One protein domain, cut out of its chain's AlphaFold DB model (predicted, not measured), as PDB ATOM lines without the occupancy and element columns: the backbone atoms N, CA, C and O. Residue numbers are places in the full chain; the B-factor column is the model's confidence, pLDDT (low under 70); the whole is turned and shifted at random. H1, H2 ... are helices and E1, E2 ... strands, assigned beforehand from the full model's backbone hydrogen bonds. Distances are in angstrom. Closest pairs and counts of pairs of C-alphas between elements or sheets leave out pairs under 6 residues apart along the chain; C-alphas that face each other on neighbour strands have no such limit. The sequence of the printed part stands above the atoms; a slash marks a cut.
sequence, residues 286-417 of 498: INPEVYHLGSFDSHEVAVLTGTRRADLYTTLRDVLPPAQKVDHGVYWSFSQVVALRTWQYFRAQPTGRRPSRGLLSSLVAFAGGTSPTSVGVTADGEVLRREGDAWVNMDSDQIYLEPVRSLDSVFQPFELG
ATOM      1  N   ILE A 286       1.081  15.102  34.296       45.28
ATOM      2  CA  ILE A 286       0.184  13.981  34.606       45.28
ATOM      3  C   ILE A 286      -1.254  14.451  34.920       45.28
ATOM      4  O   ILE A 286      -2.172  13.641  34.822       45.28
ATOM      5  N   ASN A 287      -1.478  15.727  35.274       46.84
ATOM      6  CA  ASN A 287      -2.801  16.284  35.574       46.84
ATOM      7  C   ASN A 287      -3.682  16.272  34.308       46.84
ATOM      8  O   ASN A 287      -3.336  16.942  33.328       46.84
ATOM      9  N   PRO A 288      -4.838  15.580  34.338       51.59
ATOM     10  CA  PRO A 288      -5.799  15.547  33.241       51.59
ATOM     11  C   PRO A 288      -6.183  16.917  32.666       51.59
ATOM     12  O   PRO A 288      -6.402  17.046  31.462       51.59
ATOM     13  N   GLU A 289      -6.190  17.961  33.498       51.44
ATOM     14  CA  GLU A 289      -6.522  19.330  33.089       51.44
ATOM     15  C   GLU A 289      -5.527  19.925  32.076       51.44
ATOM     16  O   GLU A 289      -5.928  20.700  31.206       51.44
ATOM     17  N   VAL A 290      -4.250  19.513  32.105       55.09
ATOM     18  CA  VAL A 290      -3.219  19.960  31.145       55.09
ATOM     19  C   VAL A 290      -3.554  19.514  29.722       55.09
ATOM     20  O   VAL A 290      -3.236  20.206  28.758       55.09
ATOM     21  N   TYR A 291      -4.257  18.393  29.564       56.94
ATOM     22  CA  TYR A 291      -4.624  17.840  28.256       56.94
ATOM     23  C   TYR A 291      -5.752  18.607  27.561       56.94
ATOM     24  O   TYR A 291      -5.978  18.431  26.356       56.94
ATOM     25  N   HIS A 292      -6.427  19.482  28.306       57.50
ATOM     26  CA  HIS A 292      -7.395  20.442  27.791       57.50
ATOM     27  C   HIS A 292      -6.749  21.775  27.389       57.50
ATOM     28  O   HIS A 292      -7.387  22.563  26.689       57.50
ATOM     29  N   LEU A 293      -5.483  22.014  27.750       60.88
ATOM     30  CA  LEU A 293      -4.743  23.197  27.320       60.88
ATOM     31  C   LEU A 293      -4.375  23.074  25.833       60.88
ATOM     32  O   LEU A 293      -4.014  22.003  25.344       60.88
ATOM     33  N   GLY A 294      -4.508  24.173  25.089       61.69
ATOM     34  CA  GLY A 294      -4.193  24.204  23.663       61.69
ATOM     35  C   GLY A 294      -2.684  24.182  23.428       61.69
ATOM     36  O   GLY A 294      -2.025  25.188  23.667       61.69
ATOM     37  N   SER A 295      -2.144  23.067  22.931       71.50
ATOM     38  CA  SER A 295      -0.706  22.899  22.659       71.50
ATOM     39  C   SER A 295      -0.369  22.641  21.190       71.50
ATOM     40  O   SER A 295       0.791  22.780  20.813       71.50
ATOM     41  N   PHE A 296      -1.366  22.320  20.359       79.19
ATOM     42  CA  PHE A 296      -1.175  21.967  18.952       79.19
ATOM     43  C   PHE A 296      -1.680  23.060  18.024       79.19
ATOM     44  O   PHE A 296      -2.836  23.474  18.132       79.19
ATOM     45  N   ASP A 297      -0.874  23.486  17.059       83.25
ATOM     46  CA  ASP A 297      -1.371  24.363  16.003       83.25
ATOM     47  C   ASP A 297      -2.242  23.591  14.982       83.25
ATOM     48  O   ASP A 297      -2.232  22.361  14.892       83.25
ATOM     49  N   SER A 298      -3.031  24.306  14.172       85.44
ATOM     50  CA  SER A 298      -3.910  23.669  13.174       85.44
ATOM     51  C   SER A 298      -3.176  22.837  12.114       85.44
ATOM     52  O   SER A 298      -3.795  21.966  11.497       85.44
ATOM     53  N   HIS A 299      -1.903  23.123  11.833       86.31
ATOM     54  CA  HIS A 299      -1.101  22.344  10.888       86.31
ATOM     55  C   HIS A 299      -0.713  21.000  11.501       86.31
ATOM     56  O   HIS A 299      -0.929  19.957  10.885       86.31
ATOM     57  N   GLU A 300      -0.247  21.006  12.745       83.56
ATOM     58  CA  GLU A 300       0.055  19.800  13.511       83.56
ATOM     59  C   GLU A 300      -1.175  18.912  13.663       83.56
ATOM     60  O   GLU A 300      -1.117  17.721  13.357       83.56
ATOM     61  N   VAL A 301      -2.321  19.489  14.036       86.50
ATOM     62  CA  VAL A 301      -3.584  18.742  14.130       86.50
ATOM     63  C   VAL A 301      -3.932  18.085  12.801       86.50
ATOM     64  O   VAL A 301      -4.333  16.920  12.776       86.50
ATOM     65  N   ALA A 302      -3.768  18.792  11.680       86.50
ATOM     66  CA  ALA A 302      -4.044  18.242  10.359       86.50
ATOM     67  C   ALA A 302      -3.133  17.049  10.025       86.50
ATOM     68  O   ALA A 302      -3.618  16.016   9.561       86.50
ATOM     69  N   VAL A 303      -1.833  17.157  10.319       85.69
ATOM     70  CA  VAL A 303      -0.857  16.078  10.098       85.69
ATOM     71  C   VAL A 303      -1.159  14.863  10.979       85.69
ATOM     72  O   VAL A 303      -1.143  13.736  10.484       85.69
ATOM     73  N   LEU A 304      -1.462  15.078  12.261       81.62
ATOM     74  CA  LEU A 304      -1.660  14.008  13.244       81.62
ATOM     75  C   LEU A 304      -3.011  13.308  13.102       81.62
ATOM     76  O   LEU A 304      -3.114  12.098  13.300       81.62
ATOM     77  N   THR A 305      -4.055  14.042  12.720       81.69
ATOM     78  CA  THR A 305      -5.407  13.480  12.595       81.69
ATOM     79  C   THR A 305      -5.706  12.975  11.183       81.69
ATOM     80  O   THR A 305      -6.524  12.070  11.013       81.69
ATOM     81  N   GLY A 306      -5.039  13.530  10.163       80.75
ATOM     82  CA  GLY A 306      -5.409  13.383   8.753       80.75
ATOM     83  C   GLY A 306      -6.562  14.304   8.324       80.75
ATOM     84  O   GLY A 306      -7.060  14.192   7.204       80.75
ATOM     85  N   THR A 307      -7.006  15.208   9.201       85.25
ATOM     86  CA  THR A 307      -8.050  16.194   8.894       85.25
ATOM     87  C   THR A 307      -7.488  17.296   8.003       85.25
ATOM     88  O   THR A 307      -6.374  17.770   8.206       85.25
ATOM     89  N   ARG A 308      -8.257  17.760   7.013       86.12
ATOM     90  CA  ARG A 308      -7.829  18.889   6.175       86.12
ATOM     91  C   ARG A 308      -7.842  20.177   7.003       86.12
ATOM     92  O   ARG A 308      -8.825  20.440   7.691       86.12
ATOM     93  N   ARG A 309      -6.820  21.037   6.868       85.00
ATOM     94  CA  ARG A 309      -6.777  22.347   7.562       85.00
ATOM     95  C   ARG A 309      -8.047  23.170   7.319       85.00
ATOM     96  O   ARG A 309      -8.588  23.744   8.254       85.00
ATOM     97  N   ALA A 310      -8.574  23.166   6.091       82.44
ATOM     98  CA  ALA A 310      -9.825  23.852   5.760       82.44
ATOM     99  C   ALA A 310     -11.023  23.362   6.599       82.44
ATOM    100  O   ALA A 310     -11.824  24.185   7.044       82.44
ATOM    101  N   ASP A 311     -11.119  22.057   6.872       83.31
ATOM    102  CA  ASP A 311     -12.209  21.478   7.669       83.31
ATOM    103  C   ASP A 311     -12.135  21.953   9.129       83.31
ATOM    104  O   ASP A 311     -13.175  22.250   9.719       83.31
ATOM    105  N   LEU A 312     -10.923  22.112   9.684       84.19
ATOM    106  CA  LEU A 312     -10.698  22.648  11.035       84.19
ATOM    107  C   LEU A 312     -11.190  24.100  11.175       84.19
ATOM    108  O   LEU A 312     -11.790  24.451  12.187       84.19
ATOM    109  N   TYR A 313     -10.980  24.940  10.154       78.12
ATOM    110  CA  TYR A 313     -11.362  26.361  10.201       78.12
ATOM    111  C   TYR A 313     -12.828  26.638   9.861       78.12
ATOM    112  O   TYR A 313     -13.381  27.633  10.334       78.12
ATOM    113  N   THR A 314     -13.444  25.803   9.022       74.69
ATOM    114  CA  THR A 314     -14.765  26.090   8.432       74.69
ATOM    115  C   THR A 314     -15.853  25.148   8.917       74.69
ATOM    116  O   THR A 314     -16.952  25.577   9.234       74.69
ATOM    117  N   THR A 315     -15.558  23.855   8.964       68.19
ATOM    118  CA  THR A 315     -16.579  22.806   9.037       68.19
ATOM    119  C   THR A 315     -16.740  22.270  10.454       68.19
ATOM    120  O   THR A 315     -17.824  21.828  10.836       68.19
ATOM    121  N   LEU A 316     -15.651  22.292  11.220       77.12
ATOM    122  CA  LEU A 316     -15.577  21.766  12.577       77.12
ATOM    123  C   LEU A 316     -15.563  22.866  13.635       77.12
ATOM    124  O   LEU A 316     -15.819  22.564  14.791       77.12
ATOM    125  N   ARG A 317     -15.339  24.130  13.256       74.75
ATOM    126  CA  ARG A 317     -15.210  25.259  14.187       74.75
ATOM    127  C   ARG A 317     -16.399  25.417  15.140       74.75
ATOM    128  O   ARG A 317     -16.187  25.773  16.295       74.75
ATOM    129  N   ASP A 318     -17.612  25.150  14.664       76.94
ATOM    130  CA  ASP A 318     -18.839  25.329  15.452       76.94
ATOM    131  C   ASP A 318     -19.148  24.129  16.361       76.94
ATOM    132  O   ASP A 318     -19.902  24.255  17.319       76.94
ATOM    133  N   VAL A 319     -18.560  22.965  16.069       80.12
ATOM    134  CA  VAL A 319     -18.808  21.707  16.797       80.12
ATOM    135  C   VAL A 319     -17.641  21.347  17.715       80.12
ATOM    136  O   VAL A 319     -17.813  20.701  18.743       80.12
ATOM    137  N   LEU A 320     -16.441  21.785  17.348       84.69
ATOM    138  CA  LEU A 320     -15.212  21.613  18.091       84.69
ATOM    139  C   LEU A 320     -14.398  22.914  18.015       84.69
ATOM    140  O   LEU A 320     -13.501  23.038  17.174       84.69
ATOM    141  N   PRO A 321     -14.725  23.919  18.846       84.31
ATOM    142  CA  PRO A 321     -13.962  25.156  18.884       84.31
ATOM    143  C   PRO A 321     -12.534  24.886  19.391       84.31
ATOM    144  O   PRO A 321     -12.354  24.042  20.270       84.31
ATOM    145  N   PRO A 322     -11.509  25.593  18.882       84.56
ATOM    146  CA  PRO A 322     -10.140  25.433  19.367       84.56
ATOM    147  C   PRO A 322     -10.060  25.778  20.857       84.56
ATOM    148  O   PRO A 322     -10.696  26.737  21.302       84.56
ATOM    149  N   ALA A 323      -9.269  25.008  21.604       80.38
ATOM    150  CA  ALA A 323      -9.107  25.167  23.048       80.38
ATOM    151  C   ALA A 323      -8.590  26.558  23.443       80.38
ATOM    152  O   ALA A 323      -9.033  27.125  24.438       80.38
ATOM    153  N   GLN A 324      -7.689  27.137  22.643       78.69
ATOM    154  CA  GLN A 324      -7.172  28.478  22.883       78.69
ATOM    155  C   GLN A 324      -7.059  29.282  21.588       78.69
ATOM    156  O   GLN A 324      -6.722  28.769  20.520       78.69
ATOM    157  N   LYS A 325      -7.317  30.585  21.699       76.56
ATOM    158  CA  LYS A 325      -6.989  31.580  20.677       76.56
ATOM    159  C   LYS A 325      -6.021  32.576  21.288       76.56
ATOM    160  O   LYS A 325      -6.303  33.129  22.347       76.56
ATOM    161  N   VAL A 326      -4.893  32.773  20.628       69.75
ATOM    162  CA  VAL A 326      -3.860  33.741  21.005       69.75
ATOM    163  C   VAL A 326      -3.647  34.652  19.799       69.75
ATOM    164  O   VAL A 326      -3.959  34.248  18.678       69.75
ATOM    165  N   ASP A 327      -3.119  35.861  19.995       58.75
ATOM    166  CA  ASP A 327      -3.020  36.910  18.961       58.75
ATOM    167  C   ASP A 327      -2.386  36.464  17.626       58.75
ATOM    168  O   ASP A 327      -2.600  37.094  16.589       58.75
ATOM    169  N   HIS A 328      -1.640  35.356  17.617       60.62
ATOM    170  CA  HIS A 328      -0.956  34.822  16.439       60.62
ATOM    171  C   HIS A 328      -1.390  33.405  16.025       60.62
ATOM    172  O   HIS A 328      -0.779  32.829  15.127       60.62
ATOM    173  N   GLY A 329      -2.433  32.820  16.629       73.06
ATOM    174  CA  GLY A 329      -2.826  31.456  16.279       73.06
ATOM    175  C   GLY A 329      -4.022  30.877  17.029       73.06
ATOM    176  O   GLY A 329      -4.490  31.398  18.041       73.06
ATOM    177  N   VAL A 330      -4.512  29.754  16.506       81.06
ATOM    178  CA  VAL A 330      -5.487  28.896  17.186       81.06
ATOM    179  C   VAL A 330      -4.782  27.617  17.610       81.06
ATOM    180  O   VAL A 330      -4.068  27.016  16.805       81.06
ATOM    181  N   TYR A 331      -4.987  27.228  18.862       81.94
ATOM    182  CA  TYR A 331      -4.361  26.060  19.456       81.94
ATOM    183  C   TYR A 331      -5.422  25.069  19.911       81.94
ATOM    184  O   TYR A 331      -6.464  25.439  20.461       81.94
ATOM    185  N   TRP A 332      -5.133  23.804  19.665       85.50
ATOM    186  CA  TRP A 332      -5.992  22.666  19.934       85.50
ATOM    187  C   TRP A 332      -5.412  21.852  21.076       85.50
ATOM    188  O   TRP A 332      -4.193  21.787  21.244       85.50
ATOM    189  N   SER A 333      -6.284  21.251  21.873       82.44
ATOM    190  CA  SER A 333      -5.859  20.425  22.996       82.44
ATOM    191  C   SER A 333      -5.544  18.996  22.564       82.44
ATOM    192  O   SER A 333      -5.974  18.525  21.507       82.44
ATOM    193  N   PHE A 334      -4.832  18.269  23.418       77.69
ATOM    194  CA  PHE A 334      -4.547  16.860  23.185       77.69
ATOM    195  C   PHE A 334      -5.824  16.014  23.057       77.69
ATOM    196  O   PHE A 334      -5.955  15.230  22.116       77.69
ATOM    197  N   SER A 335      -6.813  16.229  23.933       77.44
ATOM    198  CA  SER A 335      -8.113  15.543  23.859       77.44
ATOM    199  C   SER A 335      -8.833  15.807  22.530       77.44
ATOM    200  O   SER A 335      -9.477  14.912  21.985       77.44
ATOM    201  N   GLN A 336      -8.682  17.010  21.959       83.50
ATOM    202  CA  GLN A 336      -9.229  17.352  20.640       83.50
ATOM    203  C   GLN A 336      -8.528  16.595  19.509       83.50
ATOM    204  O   GLN A 336      -9.200  16.113  18.597       83.50
ATOM    205  N   VAL A 337      -7.202  16.440  19.575       83.25
ATOM    206  CA  VAL A 337      -6.431  15.635  18.611       83.25
ATOM    207  C   VAL A 337      -6.881  14.175  18.645       83.25
ATOM    208  O   VAL A 337      -7.168  13.599  17.593       83.25
ATOM    209  N   VAL A 338      -7.011  13.594  19.842       78.31
ATOM    210  CA  VAL A 338      -7.491  12.215  20.022       78.31
ATOM    211  C   VAL A 338      -8.903  12.062  19.452       78.31
ATOM    212  O   VAL A 338      -9.134  11.196  18.608       78.31
ATOM    213  N   ALA A 339      -9.834  12.943  19.826       80.12
ATOM    214  CA  ALA A 339     -11.214  12.900  19.351       80.12
ATOM    215  C   ALA A 339     -11.324  13.017  17.821       80.12
ATOM    216  O   ALA A 339     -12.034  12.236  17.186       80.12
ATOM    217  N   LEU A 340     -10.591  13.955  17.212       83.44
ATOM    218  CA  LEU A 340     -10.587  14.153  15.762       83.44
ATOM    219  C   LEU A 340     -10.051  12.933  15.022       83.44
ATOM    220  O   LEU A 340     -10.623  12.524  14.012       83.44
ATOM    221  N   ARG A 341      -8.965  12.334  15.510       79.56
ATOM    222  CA  ARG A 341      -8.383  11.150  14.880       79.56
ATOM    223  C   ARG A 341      -9.313   9.939  15.008       79.56
ATOM    224  O   ARG A 341      -9.513   9.240  14.014       79.56
ATOM    225  N   THR A 342      -9.948   9.748  16.165       75.69
ATOM    226  CA  THR A 342     -10.974   8.711  16.374       75.69
ATOM    227  C   THR A 342     -12.165   8.911  15.434       75.69
ATOM    228  O   THR A 342     -12.610   7.978  14.766       75.69
ATOM    229  N   TRP A 343     -12.632  10.151  15.278       78.44
ATOM    230  CA  TRP A 343     -13.716  10.482  14.354       78.44
ATOM    231  C   TRP A 343     -13.351  10.243  12.881       78.44
ATOM    232  O   TRP A 343     -14.156   9.696  12.125       78.44
ATOM    233  N   GLN A 344     -12.134  10.596  12.452       78.81
ATOM    234  CA  GLN A 344     -11.662  10.309  11.090       78.81
ATOM    235  C   GLN A 344     -11.573   8.807  10.819       78.81
ATOM    236  O   GLN A 344     -11.929   8.363   9.726       78.81
ATOM    237  N   TYR A 345     -11.156   8.016  11.811       75.69
ATOM    238  CA  TYR A 345     -11.166   6.562  11.699       75.69
ATOM    239  C   TYR A 345     -12.582   6.036  11.437       75.69
ATOM    240  O   TYR A 345     -12.785   5.302  10.471       75.69
ATOM    241  N   PHE A 346     -13.579   6.478  12.212       71.75
ATOM    242  CA  PHE A 346     -14.977   6.097  11.981       71.75
ATOM    243  C   PHE A 346     -15.474   6.494  10.589       71.75
ATOM    244  O   PHE A 346     -16.172   5.723   9.938       71.75
ATOM    245  N   ARG A 347     -15.082   7.670  10.088       75.94
ATOM    246  CA  ARG A 347     -15.441   8.111   8.732       75.94
ATOM    247  C   ARG A 347     -14.825   7.269   7.619       75.94
ATOM    248  O   ARG A 347     -15.378   7.261   6.521       75.94
ATOM    249  N   ALA A 348     -13.686   6.632   7.876       74.31
ATOM    250  CA  ALA A 348     -12.988   5.787   6.914       74.31
ATOM    251  C   ALA A 348     -13.524   4.344   6.884       74.31
ATOM    252  O   ALA A 348     -13.219   3.607   5.947       74.31
ATOM    253  N   GLN A 349     -14.323   3.933   7.877       70.69
ATOM    254  CA  GLN A 349     -14.896   2.590   7.925       70.69
ATOM    255  C   GLN A 349     -16.042   2.422   6.908       70.69
ATOM    256  O   GLN A 349     -16.857   3.329   6.731       70.69
ATOM    257  N   PRO A 350     -16.163   1.251   6.256       62.66
ATOM    258  CA  PRO A 350     -17.168   0.995   5.221       62.66
ATOM    259  C   PRO A 350     -18.584   0.720   5.774       62.66
ATOM    260  O   PRO A 350     -19.370   0.012   5.153       62.66
ATOM    261  N   THR A 351     -18.951   1.279   6.930       58.88
ATOM    262  CA  THR A 351     -20.184   0.960   7.679       58.88
ATOM    263  C   THR A 351     -21.465   1.605   7.126       58.88
ATOM    264  O   THR A 351     -22.493   1.609   7.792       58.88
ATOM    265  N   GLY A 352     -21.455   2.151   5.905       55.66
ATOM    266  CA  GLY A 352     -22.644   2.685   5.215       55.66
ATOM    267  C   GLY A 352     -23.214   4.002   5.773       55.66
ATOM    268  O   GLY A 352     -23.767   4.791   5.009       55.66
ATOM    269  N   ARG A 353     -23.026   4.301   7.066       63.31
ATOM    270  CA  ARG A 353     -23.398   5.570   7.712       63.31
ATOM    271  C   ARG A 353     -22.170   6.300   8.243       63.31
ATOM    272  O   ARG A 353     -21.293   5.707   8.862       63.31
ATOM    273  N   ARG A 354     -22.111   7.611   7.987       67.31
ATOM    274  CA  ARG A 354     -21.041   8.480   8.492       67.31
ATOM    275  C   ARG A 354     -21.362   8.902   9.930       67.31
ATOM    276  O   ARG A 354     -22.493   9.321  10.162       67.31
ATOM    277  N   PRO A 355     -20.387   8.860  10.854       69.12
ATOM    278  CA  PRO A 355     -20.584   9.335  12.220       69.12
ATOM    279  C   PRO A 355     -20.999  10.811  12.223       69.12
ATOM    280  O   PRO A 355     -20.466  11.620  11.450       69.12
ATOM    281  N   SER A 356     -21.936  11.162  13.106       73.81
ATOM    282  CA  SER A 356     -22.361  12.549  13.321       73.81
ATOM    283  C   SER A 356     -21.166  13.431  13.702       73.81
ATOM    284  O   SER A 356     -20.193  12.968  14.295       73.81
ATOM    285  N   ARG A 357     -21.226  14.727  13.374       74.19
ATOM    286  CA  ARG A 357     -20.242  15.700  13.879       74.19
ATOM    287  C   ARG A 357     -20.421  15.956  15.374       74.19
ATOM    288  O   ARG A 357     -19.423  16.177  16.047       74.19
ATOM    289  N   GLY A 358     -21.657  15.872  15.880       69.19
ATOM    290  CA  GLY A 358     -21.975  16.044  17.306       69.19
ATOM    291  C   GLY A 358     -21.253  15.048  18.215       69.19
ATOM    292  O   GLY A 358     -21.069  15.316  19.391       69.19
ATOM    293  N   LEU A 359     -20.733  13.958  17.645       73.19
ATOM    294  CA  LEU A 359     -19.908  12.985  18.349       73.19
ATOM    295  C   LEU A 359     -18.567  13.558  18.852       73.19
ATOM    296  O   LEU A 359     -17.989  13.041  19.806       73.19
ATOM    297  N   LEU A 360     -18.036  14.607  18.215       78.00
ATOM    298  CA  LEU A 360     -16.717  15.144  18.561       78.00
ATOM    299  C   LEU A 360     -16.654  15.675  19.997       78.00
ATOM    300  O   LEU A 360     -15.644  15.460  20.658       78.00
ATOM    301  N   SER A 361     -17.715  16.309  20.505       75.75
ATOM    302  CA  SER A 361     -17.754  16.784  21.894       75.75
ATOM    303  C   SER A 361     -17.731  15.629  22.894       75.75
ATOM    304  O   SER A 361     -16.976  15.683  23.865       75.75
ATOM    305  N   SER A 362     -18.485  14.560  22.623       72.38
ATOM    306  CA  SER A 362     -18.540  13.364  23.472       72.38
ATOM    307  C   SER A 362     -17.187  12.639  23.486       72.38
ATOM    308  O   SER A 362     -16.691  12.265  24.549       72.38
ATOM    309  N   LEU A 363     -16.521  12.534  22.329       75.94
ATOM    310  CA  LEU A 363     -15.165  11.981  22.230       75.94
ATOM    311  C   LEU A 363     -14.112  12.840  22.945       75.94
ATOM    312  O   LEU A 363     -13.168  12.283  23.498       75.94
ATOM    313  N   VAL A 364     -14.247  14.171  22.953       77.19
ATOM    314  CA  VAL A 364     -13.327  15.059  23.688       77.19
ATOM    315  C   VAL A 364     -13.490  14.919  25.192       77.19
ATOM    316  O   VAL A 364     -12.484  14.806  25.889       77.19
ATOM    317  N   ALA A 365     -14.732  14.909  25.687       71.00
ATOM    318  CA  ALA A 365     -15.014  14.701  27.105       71.00
ATOM    319  C   ALA A 365     -14.429  13.366  27.583       71.00
ATOM    320  O   ALA A 365     -13.792  13.288  28.629       71.00
ATOM    321  N   PHE A 366     -14.567  12.336  26.754       70.81
ATOM    322  CA  PHE A 366     -14.011  11.023  27.016       70.81
ATOM    323  C   PHE A 366     -12.474  10.982  26.961       70.81
ATOM    324  O   PHE A 366     -11.844  10.452  27.871       70.81
ATOM    325  N   ALA A 367     -11.848  11.593  25.951       68.75
ATOM    326  CA  ALA A 367     -10.389  11.651  25.832       68.75
ATOM    327  C   ALA A 367      -9.702  12.483  26.936       68.75
ATOM    328  O   ALA A 367      -8.476  12.495  27.002       68.75
ATOM    329  N   GLY A 368     -10.464  13.213  27.757       60.62
ATOM    330  CA  GLY A 368      -9.998  13.896  28.971       60.62
ATOM    331  C   GLY A 368     -10.346  13.175  30.282       60.62
ATOM    332  O   GLY A 368     -10.040  13.689  31.354       60.62
ATOM    333  N   GLY A 369     -11.001  12.010  30.225       62.75
ATOM    334  CA  GLY A 369     -11.459  11.276  31.407       62.75
ATOM    335  C   GLY A 369     -10.320  10.662  32.228       62.75
ATOM    336  O   GLY A 369      -9.343  10.156  31.685       62.75
ATOM    337  N   THR A 370     -10.459  10.655  33.556       53.69
ATOM    338  CA  THR A 370      -9.425  10.158  34.487       53.69
ATOM    339  C   THR A 370      -9.326   8.634  34.574       53.69
ATOM    340  O   THR A 370      -8.378   8.130  35.170       53.69
ATOM    341  N   SER A 371     -10.299   7.901  34.023       58.91
ATOM    342  CA  SER A 371     -10.389   6.444  34.142       58.91
ATOM    343  C   SER A 371     -10.512   5.779  32.767       58.91
ATOM    344  O   SER A 371     -11.350   6.201  31.962       58.91
ATOM    345  N   PRO A 372      -9.741   4.710  32.499       57.75
ATOM    346  CA  PRO A 372      -9.799   3.991  31.239       57.75
ATOM    347  C   PRO A 372     -11.159   3.294  31.113       57.75
ATOM    348  O   PRO A 372     -11.492   2.400  31.885       57.75
ATOM    349  N   THR A 373     -11.957   3.704  30.131       59.41
ATOM    350  CA  THR A 373     -13.236   3.064  29.786       59.41
ATOM    351  C   THR A 373     -13.236   2.698  28.303       59.41
ATOM    352  O   THR A 373     -12.787   3.481  27.470       59.41
ATOM    353  N   SER A 374     -13.675   1.484  27.948       68.81
ATOM    354  CA  SER A 374     -13.767   1.075  26.537       68.81
ATOM    355  C   SER A 374     -14.852   1.871  25.819       68.81
ATOM    356  O   SER A 374     -15.908   2.147  26.390       68.81
ATOM    357  N   VAL A 375     -14.597   2.197  24.550       69.31
ATOM    358  CA  VAL A 375     -15.572   2.831  23.655       69.31
ATOM    359  C   VAL A 375     -16.043   1.815  22.630       69.31
ATOM    360  O   VAL A 375     -15.249   1.062  22.063       69.31
ATOM    361  N   GLY A 376     -17.345   1.801  22.396       72.75
ATOM    362  CA  GLY A 376     -18.004   0.984  21.396       72.75
ATOM    363  C   GLY A 376     -18.754   1.860  20.409       72.75
ATOM    364  O   GLY A 376     -19.127   2.988  20.724       72.75
ATOM    365  N   VAL A 377     -18.978   1.334  19.208       70.44
ATOM    366  CA  VAL A 377     -19.884   1.951  18.232       70.44
ATOM    367  C   VAL A 377     -20.922   0.932  17.805       70.44
ATOM    368  O   VAL A 377     -20.609  -0.246  17.589       70.44
ATOM    369  N   THR A 378     -22.156   1.391  17.692       73.12
ATOM    370  CA  THR A 378     -23.292   0.603  17.221       73.12
ATOM    371  C   THR A 378     -23.349   0.566  15.692       73.12
ATOM    372  O   THR A 378     -22.664   1.318  14.992       73.12
ATOM    373  N   ALA A 379     -24.187  -0.307  15.130       65.50
ATOM    374  CA  ALA A 379     -24.372  -0.382  13.678       65.50
ATOM    375  C   ALA A 379     -24.996   0.900  13.084       65.50
ATOM    376  O   ALA A 379     -24.751   1.235  11.924       65.50
ATOM    377  N   ASP A 380     -25.783   1.629  13.874       65.81
ATOM    378  CA  ASP A 380     -26.409   2.901  13.522       65.81
ATOM    379  C   ASP A 380     -25.530   4.132  13.800       65.81
ATOM    380  O   ASP A 380     -25.880   5.229  13.357       65.81
ATOM    381  N   GLY A 381     -24.342   3.938  14.384       65.19
ATOM    382  CA  GLY A 381     -23.328   4.976  14.570       65.19
ATOM    383  C   GLY A 381     -23.424   5.732  15.894       65.19
ATOM    384  O   GLY A 381     -22.810   6.793  16.019       65.19
ATOM    385  N   GLU A 382     -24.173   5.201  16.858       73.19
ATOM    386  CA  GLU A 382     -24.165   5.652  18.245       73.19
ATOM    387  C   GLU A 382     -22.879   5.208  18.933       73.19
ATOM    388  O   GLU A 382     -22.295   4.168  18.610       73.19
ATOM    389  N   VAL A 383     -22.428   6.009  19.894       71.44
ATOM    390  CA  VAL A 383     -21.197   5.740  20.627       71.44
ATOM    391  C   VAL A 383     -21.520   5.421  22.067       71.44
ATOM    392  O   VAL A 383     -22.316   6.094  22.723       71.44
ATOM    393  N   LEU A 384     -20.897   4.351  22.534       77.00
ATOM    394  CA  LEU A 384     -21.171   3.746  23.816       77.00
ATOM    395  C   LEU A 384     -19.899   3.763  24.657       77.00
ATOM    396  O   LEU A 384     -18.815   3.486  24.143       77.00
ATOM    397  N   ARG A 385     -20.031   4.028  25.954       79.31
ATOM    398  CA  ARG A 385     -18.970   3.810  26.940       79.31
ATOM    399  C   ARG A 385     -19.244   2.525  27.710       79.31
ATOM    400  O   ARG A 385     -20.401   2.180  27.946       79.31
ATOM    401  N   ARG A 386     -18.196   1.800  28.088       77.94
ATOM    402  CA  ARG A 386     -18.336   0.594  28.905       77.94
ATOM    403  C   ARG A 386     -18.373   0.951  30.390       77.94
ATOM    404  O   ARG A 386     -17.420   1.535  30.896       77.94
ATOM    405  N   GLU A 387     -19.438   0.553  31.080       80.81
ATOM    406  CA  GLU A 387     -19.597   0.678  32.533       80.81
ATOM    407  C   GLU A 387     -19.830  -0.710  33.140       80.81
ATOM    408  O   GLU A 387     -20.904  -1.301  33.013       80.81
ATOM    409  N   GLY A 388     -18.788  -1.268  33.762       80.56
ATOM    410  CA  GLY A 388     -18.789  -2.667  34.194       80.56
ATOM    411  C   GLY A 388     -18.995  -3.617  33.007       80.56
ATOM    412  O   GLY A 388     -18.199  -3.641  32.062       80.56
ATOM    413  N   ASP A 389     -20.084  -4.383  33.051       81.38
ATOM    414  CA  ASP A 389     -20.463  -5.334  31.999       81.38
ATOM    415  C   ASP A 389     -21.454  -4.761  30.976       81.38
ATOM    416  O   ASP A 389     -21.788  -5.435  30.001       81.38
ATOM    417  N   ALA A 390     -21.908  -3.521  31.170       85.38
ATOM    418  CA  ALA A 390     -22.878  -2.870  30.303       85.38
ATOM    419  C   ALA A 390     -22.218  -1.867  29.352       85.38
ATOM    420  O   ALA A 390     -21.201  -1.240  29.659       85.38
ATOM    421  N   TRP A 391     -22.844  -1.684  28.192       84.19
ATOM    422  CA  TRP A 391     -22.574  -0.554  27.316       84.19
ATOM    423  C   TRP A 391     -23.621   0.522  27.566       84.19
ATOM    424  O   TRP A 391     -24.806   0.214  27.611       84.19
ATOM    425  N   VAL A 392     -23.197   1.769  27.725       82.88
ATOM    426  CA  VAL A 392     -24.078   2.912  27.976       82.88
ATOM    427  C   VAL A 392     -23.908   3.908  26.841       82.88
ATOM    428  O   VAL A 392     -22.783   4.301  26.527       82.88
ATOM    429  N   ASN A 393     -25.006   4.298  26.200       81.12
ATOM    430  CA  ASN A 393     -24.999   5.313  25.154       81.12
ATOM    431  C   ASN A 393     -24.564   6.657  25.746       81.12
ATOM    432  O   ASN A 393     -25.114   7.117  26.743       81.12
ATOM    433  N   MET A 394     -23.550   7.274  25.141       73.31
ATOM    434  CA  MET A 394     -22.926   8.480  25.683       73.31
ATOM    435  C   MET A 394     -23.802   9.733  25.583       73.31
ATOM    436  O   MET A 394     -23.572  10.675  26.337       73.31
ATOM    437  N   ASP A 395     -24.781   9.752  24.678       71.12
ATOM    438  CA  ASP A 395     -25.663  10.899  24.462       71.12
ATOM    439  C   ASP A 395     -26.957  10.783  25.289       71.12
ATOM    440  O   ASP A 395     -27.465  11.790  25.784       71.12
ATOM    441  N   SER A 396     -27.499   9.570  25.453       78.50
ATOM    442  CA  SER A 396     -28.758   9.329  26.180       78.50
ATOM    443  C   SER A 396     -28.584   8.815  27.611       78.50
ATOM    444  O   SER A 396     -29.560   8.788  28.360       78.50
ATOM    445  N   ASP A 397     -27.370   8.399  27.982       78.56
ATOM    446  CA  ASP A 397     -27.034   7.744  29.255       78.56
ATOM    447  C   ASP A 397     -27.834   6.444  29.508       78.56
ATOM    448  O   ASP A 397     -28.003   5.990  30.638       78.56
ATOM    449  N   GLN A 398     -28.352   5.825  28.439       84.50
ATOM    450  CA  GLN A 398     -29.131   4.587  28.505       84.50
ATOM    451  C   GLN A 398     -28.267   3.355  28.253       84.50
ATOM    452  O   GLN A 398     -27.377   3.362  27.402       84.50
ATOM    453  N   ILE A 399     -28.580   2.259  28.947       84.94
ATOM    454  CA  ILE A 399     -27.941   0.964  28.709       84.94
ATOM    455  C   ILE A 399     -28.339   0.449  27.323       84.94
ATOM    456  O   ILE A 399     -29.518   0.322  26.998       84.94
ATOM    457  N   TYR A 400     -27.331   0.110  26.533       83.44
ATOM    458  CA  TYR A 400     -27.452  -0.459  25.208       83.44
ATOM    459  C   TYR A 400     -27.322  -1.983  25.272       83.44
ATOM    460  O   TYR A 400     -26.396  -2.516  25.886       83.44
ATOM    461  N   LEU A 401     -28.261  -2.686  24.639       79.38
ATOM    462  CA  LEU A 401     -28.401  -4.143  24.755       79.38
ATOM    463  C   LEU A 401     -28.068  -4.904  23.460       79.38
ATOM    464  O   LEU A 401     -27.982  -6.130  23.483       79.38
ATOM    465  N   GLU A 402     -27.893  -4.208  22.334       77.19
ATOM    466  CA  GLU A 402     -27.599  -4.841  21.042       77.19
ATOM    467  C   GLU A 402     -26.086  -5.080  20.840       77.19
ATOM    468  O   GLU A 402     -25.267  -4.543  21.591       77.19
ATOM    469  N   PRO A 403     -25.670  -5.894  19.845       69.69
ATOM    470  CA  PRO A 403     -24.260  -6.180  19.593       69.69
ATOM    471  C   PRO A 403     -23.431  -4.915  19.343       69.69
ATOM    472  O   PRO A 403     -23.625  -4.197  18.362       69.69
ATOM    473  N   VAL A 404     -22.450  -4.689  20.213       70.69
ATOM    474  CA  VAL A 404     -21.537  -3.546  20.146       70.69
ATOM    475  C   VAL A 404     -20.220  -3.967  19.524       70.69
ATOM    476  O   VAL A 404     -19.619  -4.972  19.915       70.69
ATOM    477  N   ARG A 405     -19.715  -3.168  18.585       66.69
ATOM    478  CA  ARG A 405     -18.352  -3.341  18.094       66.69
ATOM    479  C   ARG A 405     -17.394  -2.647  19.062       66.69
ATOM    480  O   ARG A 405     -17.288  -1.422  19.037       66.69
ATOM    481  N   SER A 406     -16.720  -3.430  19.910       65.31
ATOM    482  CA  SER A 406     -15.656  -2.909  20.780       65.31
ATOM    483  C   SER A 406     -14.481  -2.409  19.942       65.31
ATOM    484  O   SER A 406     -14.130  -3.012  18.922       65.31
ATOM    485  N   LEU A 407     -13.874  -1.309  20.376       60.69
ATOM    486  CA  LEU A 407     -12.765  -0.660  19.684       60.69
ATOM    487  C   LEU A 407     -11.396  -1.023  20.251       60.69
ATOM    488  O   LEU A 407     -10.422  -0.391  19.858       60.69
ATOM    489  N   ASP A 408     -11.282  -2.045  21.103       51.50
ATOM    490  CA  ASP A 408     -10.035  -2.377  21.813       51.50
ATOM    491  C   ASP A 408      -8.826  -2.666  20.881       51.50
ATOM    492  O   ASP A 408      -7.683  -2.684  21.333       51.50
ATOM    493  N   SER A 409      -9.040  -2.857  19.568       47.41
ATOM    494  CA  SER A 409      -7.982  -2.991  18.548       47.41
ATOM    495  C   SER A 409      -7.443  -1.665  17.977       47.41
ATOM    496  O   SER A 409      -6.429  -1.675  17.282       47.41
ATOM    497  N   VAL A 410      -8.106  -0.535  18.242       49.28
ATOM    498  CA  VAL A 410      -7.766   0.811  17.722       49.28
ATOM    499  C   VAL A 410      -7.720   1.852  18.832       49.28
ATOM    500  O   VAL A 410      -6.924   2.778  18.773       49.28
ATOM    501  N   PHE A 411      -8.569   1.687  19.837       49.97
ATOM    502  CA  PHE A 411      -8.652   2.502  21.029       49.97
ATOM    503  C   PHE A 411      -8.544   1.554  22.227       49.97
ATOM    504  O   PHE A 411      -9.550   1.035  22.705       49.97
ATOM    505  N   GLN A 412      -7.320   1.277  22.684       52.06
ATOM    506  CA  GLN A 412      -7.164   0.712  24.021       52.06
ATOM    507  C   GLN A 412      -7.390   1.847  25.022       52.06
ATOM    508  O   GLN A 412      -6.768   2.904  24.875       52.06
ATOM    509  N   PRO A 413      -8.268   1.659  26.019       51.84
ATOM    510  CA  PRO A 413      -8.373   2.583  27.135       51.84
ATOM    511  C   PRO A 413      -6.986   2.859  27.718       51.84
ATOM    512  O   PRO A 413      -6.238   1.925  28.001       51.84
ATOM    513  N   PHE A 414      -6.631   4.131  27.865       51.09
ATOM    514  CA  PHE A 414      -5.338   4.546  28.398       51.09
ATOM    515  C   PHE A 414      -5.542   5.423  29.628       51.09
ATOM    516  O   PHE A 414      -6.498   6.193  29.706       51.09
ATOM    517  N   GLU A 415      -4.643   5.296  30.600       50.72
ATOM    518  CA  GLU A 415      -4.652   6.140  31.791       50.72
ATOM    519  C   GLU A 415      -3.940   7.458  31.498       50.72
ATOM    520  O   GLU A 415      -2.731   7.511  31.258       50.72
ATOM    521  N   LEU A 416      -4.706   8.544  31.544       46.59
ATOM    522  CA  LEU A 416      -4.176   9.898  31.522       46.59
ATOM    523  C   LEU A 416      -3.332  10.127  32.780       46.59
ATOM    524  O   LEU A 416      -3.853  10.171  33.890       46.59
ATOM    525  N   GLY A 417      -2.015  10.241  32.592       45.69
ATOM    526  CA  GLY A 417      -1.053  10.378  33.685       45.69
ATOM    527  C   GLY A 417      -0.244   9.117  34.020       45.69
ATOM    528  O   GLY A 417       0.703   9.217  34.795       45.69
TER     529      GLY A 417
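AT A GLANCE: This is residues 286 to 417 of the 498 residues of an uncharacterized protein of Chloroflexi bacterium (UniProt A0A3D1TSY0). Two small three-stranded sheets stand at the two ends of the longest axis, E1 E3 E2 at one and E4 E5 E6 at the other, and two crossed helices, H4 and H5, fill the middle. H2 packs over the first sheet and H3 packs on H2, while residues 394 to 417, with no named element, run from the second sheet back to near the first printed residue. The printed part has 132 residues with five named helices and six named strands, in the order H1 E1 H2 H3 E2 E3 H4 H5 E4 E5 E6; both sheets are antiparallel and the class is mixed. The whole is compact, with a radius of gyration of the C-alphas of 14.9 A and spans of 48 by 36 by 25 A.

HOW THE PARTS SIT: E3, residues 329 to 333, is the inner strand between E1, residues 294 to 297, and E2, residues 324 to 326. Its pairing is staggered, with E2 over residues 329 to 331 and with E1 over 331 to 333. E1 and E3 are antiparallel at 121 degrees, with N 332 and O 296 2.8 A apart; the hairpin E2 and E3 stands at 158 degrees, with N 331 and O 324 at 2.9 A. H2, residues 298 to 305, is on this sheet at a height of 9.7 A, over E3 and only just over E1, on which 3 of its C-alphas fall; it runs along the strands, at 3 degrees to E3 on the local plane. H3, residues 309 to 314, touches H2 at a steep tilt of 66 degrees, opposite ways, closest at the C-alphas of Ala 302 and Arg 309, 5.7 A. E1, H2 H3 and E2 form a split strand-helix-strand unit, two strands running the same way with E3 between them, and its crossover is right-handed. H4, residues 334 to 348, is the hub. It touches H2 at a steep tilt of 54 degrees, the C-alphas of Thr 305 and Arg 341 being closest at 4.4 A, and touches H5, residues 359 to 367, at a steep tilt of 47 degrees, opposite ways, closest at the C-alphas of Ser 335 and Ala 367, 4.9 A. With residues 334 to 335 alone it touches H1, residues 288 to 292, closest at the C-alphas of Tyr 291 and Phe 334, 5.2 A. H5 only grazes the second sheet, a meander in which each strand is the antiparallel neighbour of the one before: E4, residues 375 to 377, E5, residues 383 to 387, and E6, residues 390 to 393. N 384 and O 376 are 2.9 A apart in the hairpin E4 and E5, N 385 and O 392 2.8 A in the hairpin E5 and E6. Every O i to N i+4 pair is within hydrogen-bond range in H2, H3, H4 and H5; in H1 it is 0 of 1, beside 2 of 2 O i to N i+3 pairs.

IN THESE COORDINATES: H1 begins at C-alpha 288, (-5.799, 15.547, 33.241). H4 measures 21.4 A from C-alpha 334, (-4.547, 16.860, 23.185), to C-alpha 348; E3 measures 13.3 A, E5 13.0 A and H5 12.2 A. E6 ends at C-alpha 393, (-24.999, 5.313, 25.154).

THE WHOLE: The C-alphas farthest apart, of Asp 327 and Leu 401, are 48.6 A apart, while those of Ile 286 and Gly 417 are 3.9 A apart. The printed part has no cut, and no link between named elements is long. The mean pLDDT of the printed part is 72.0, with 46 residues under 70, among them 286 to 294, 367 to 375 and 405 to 417.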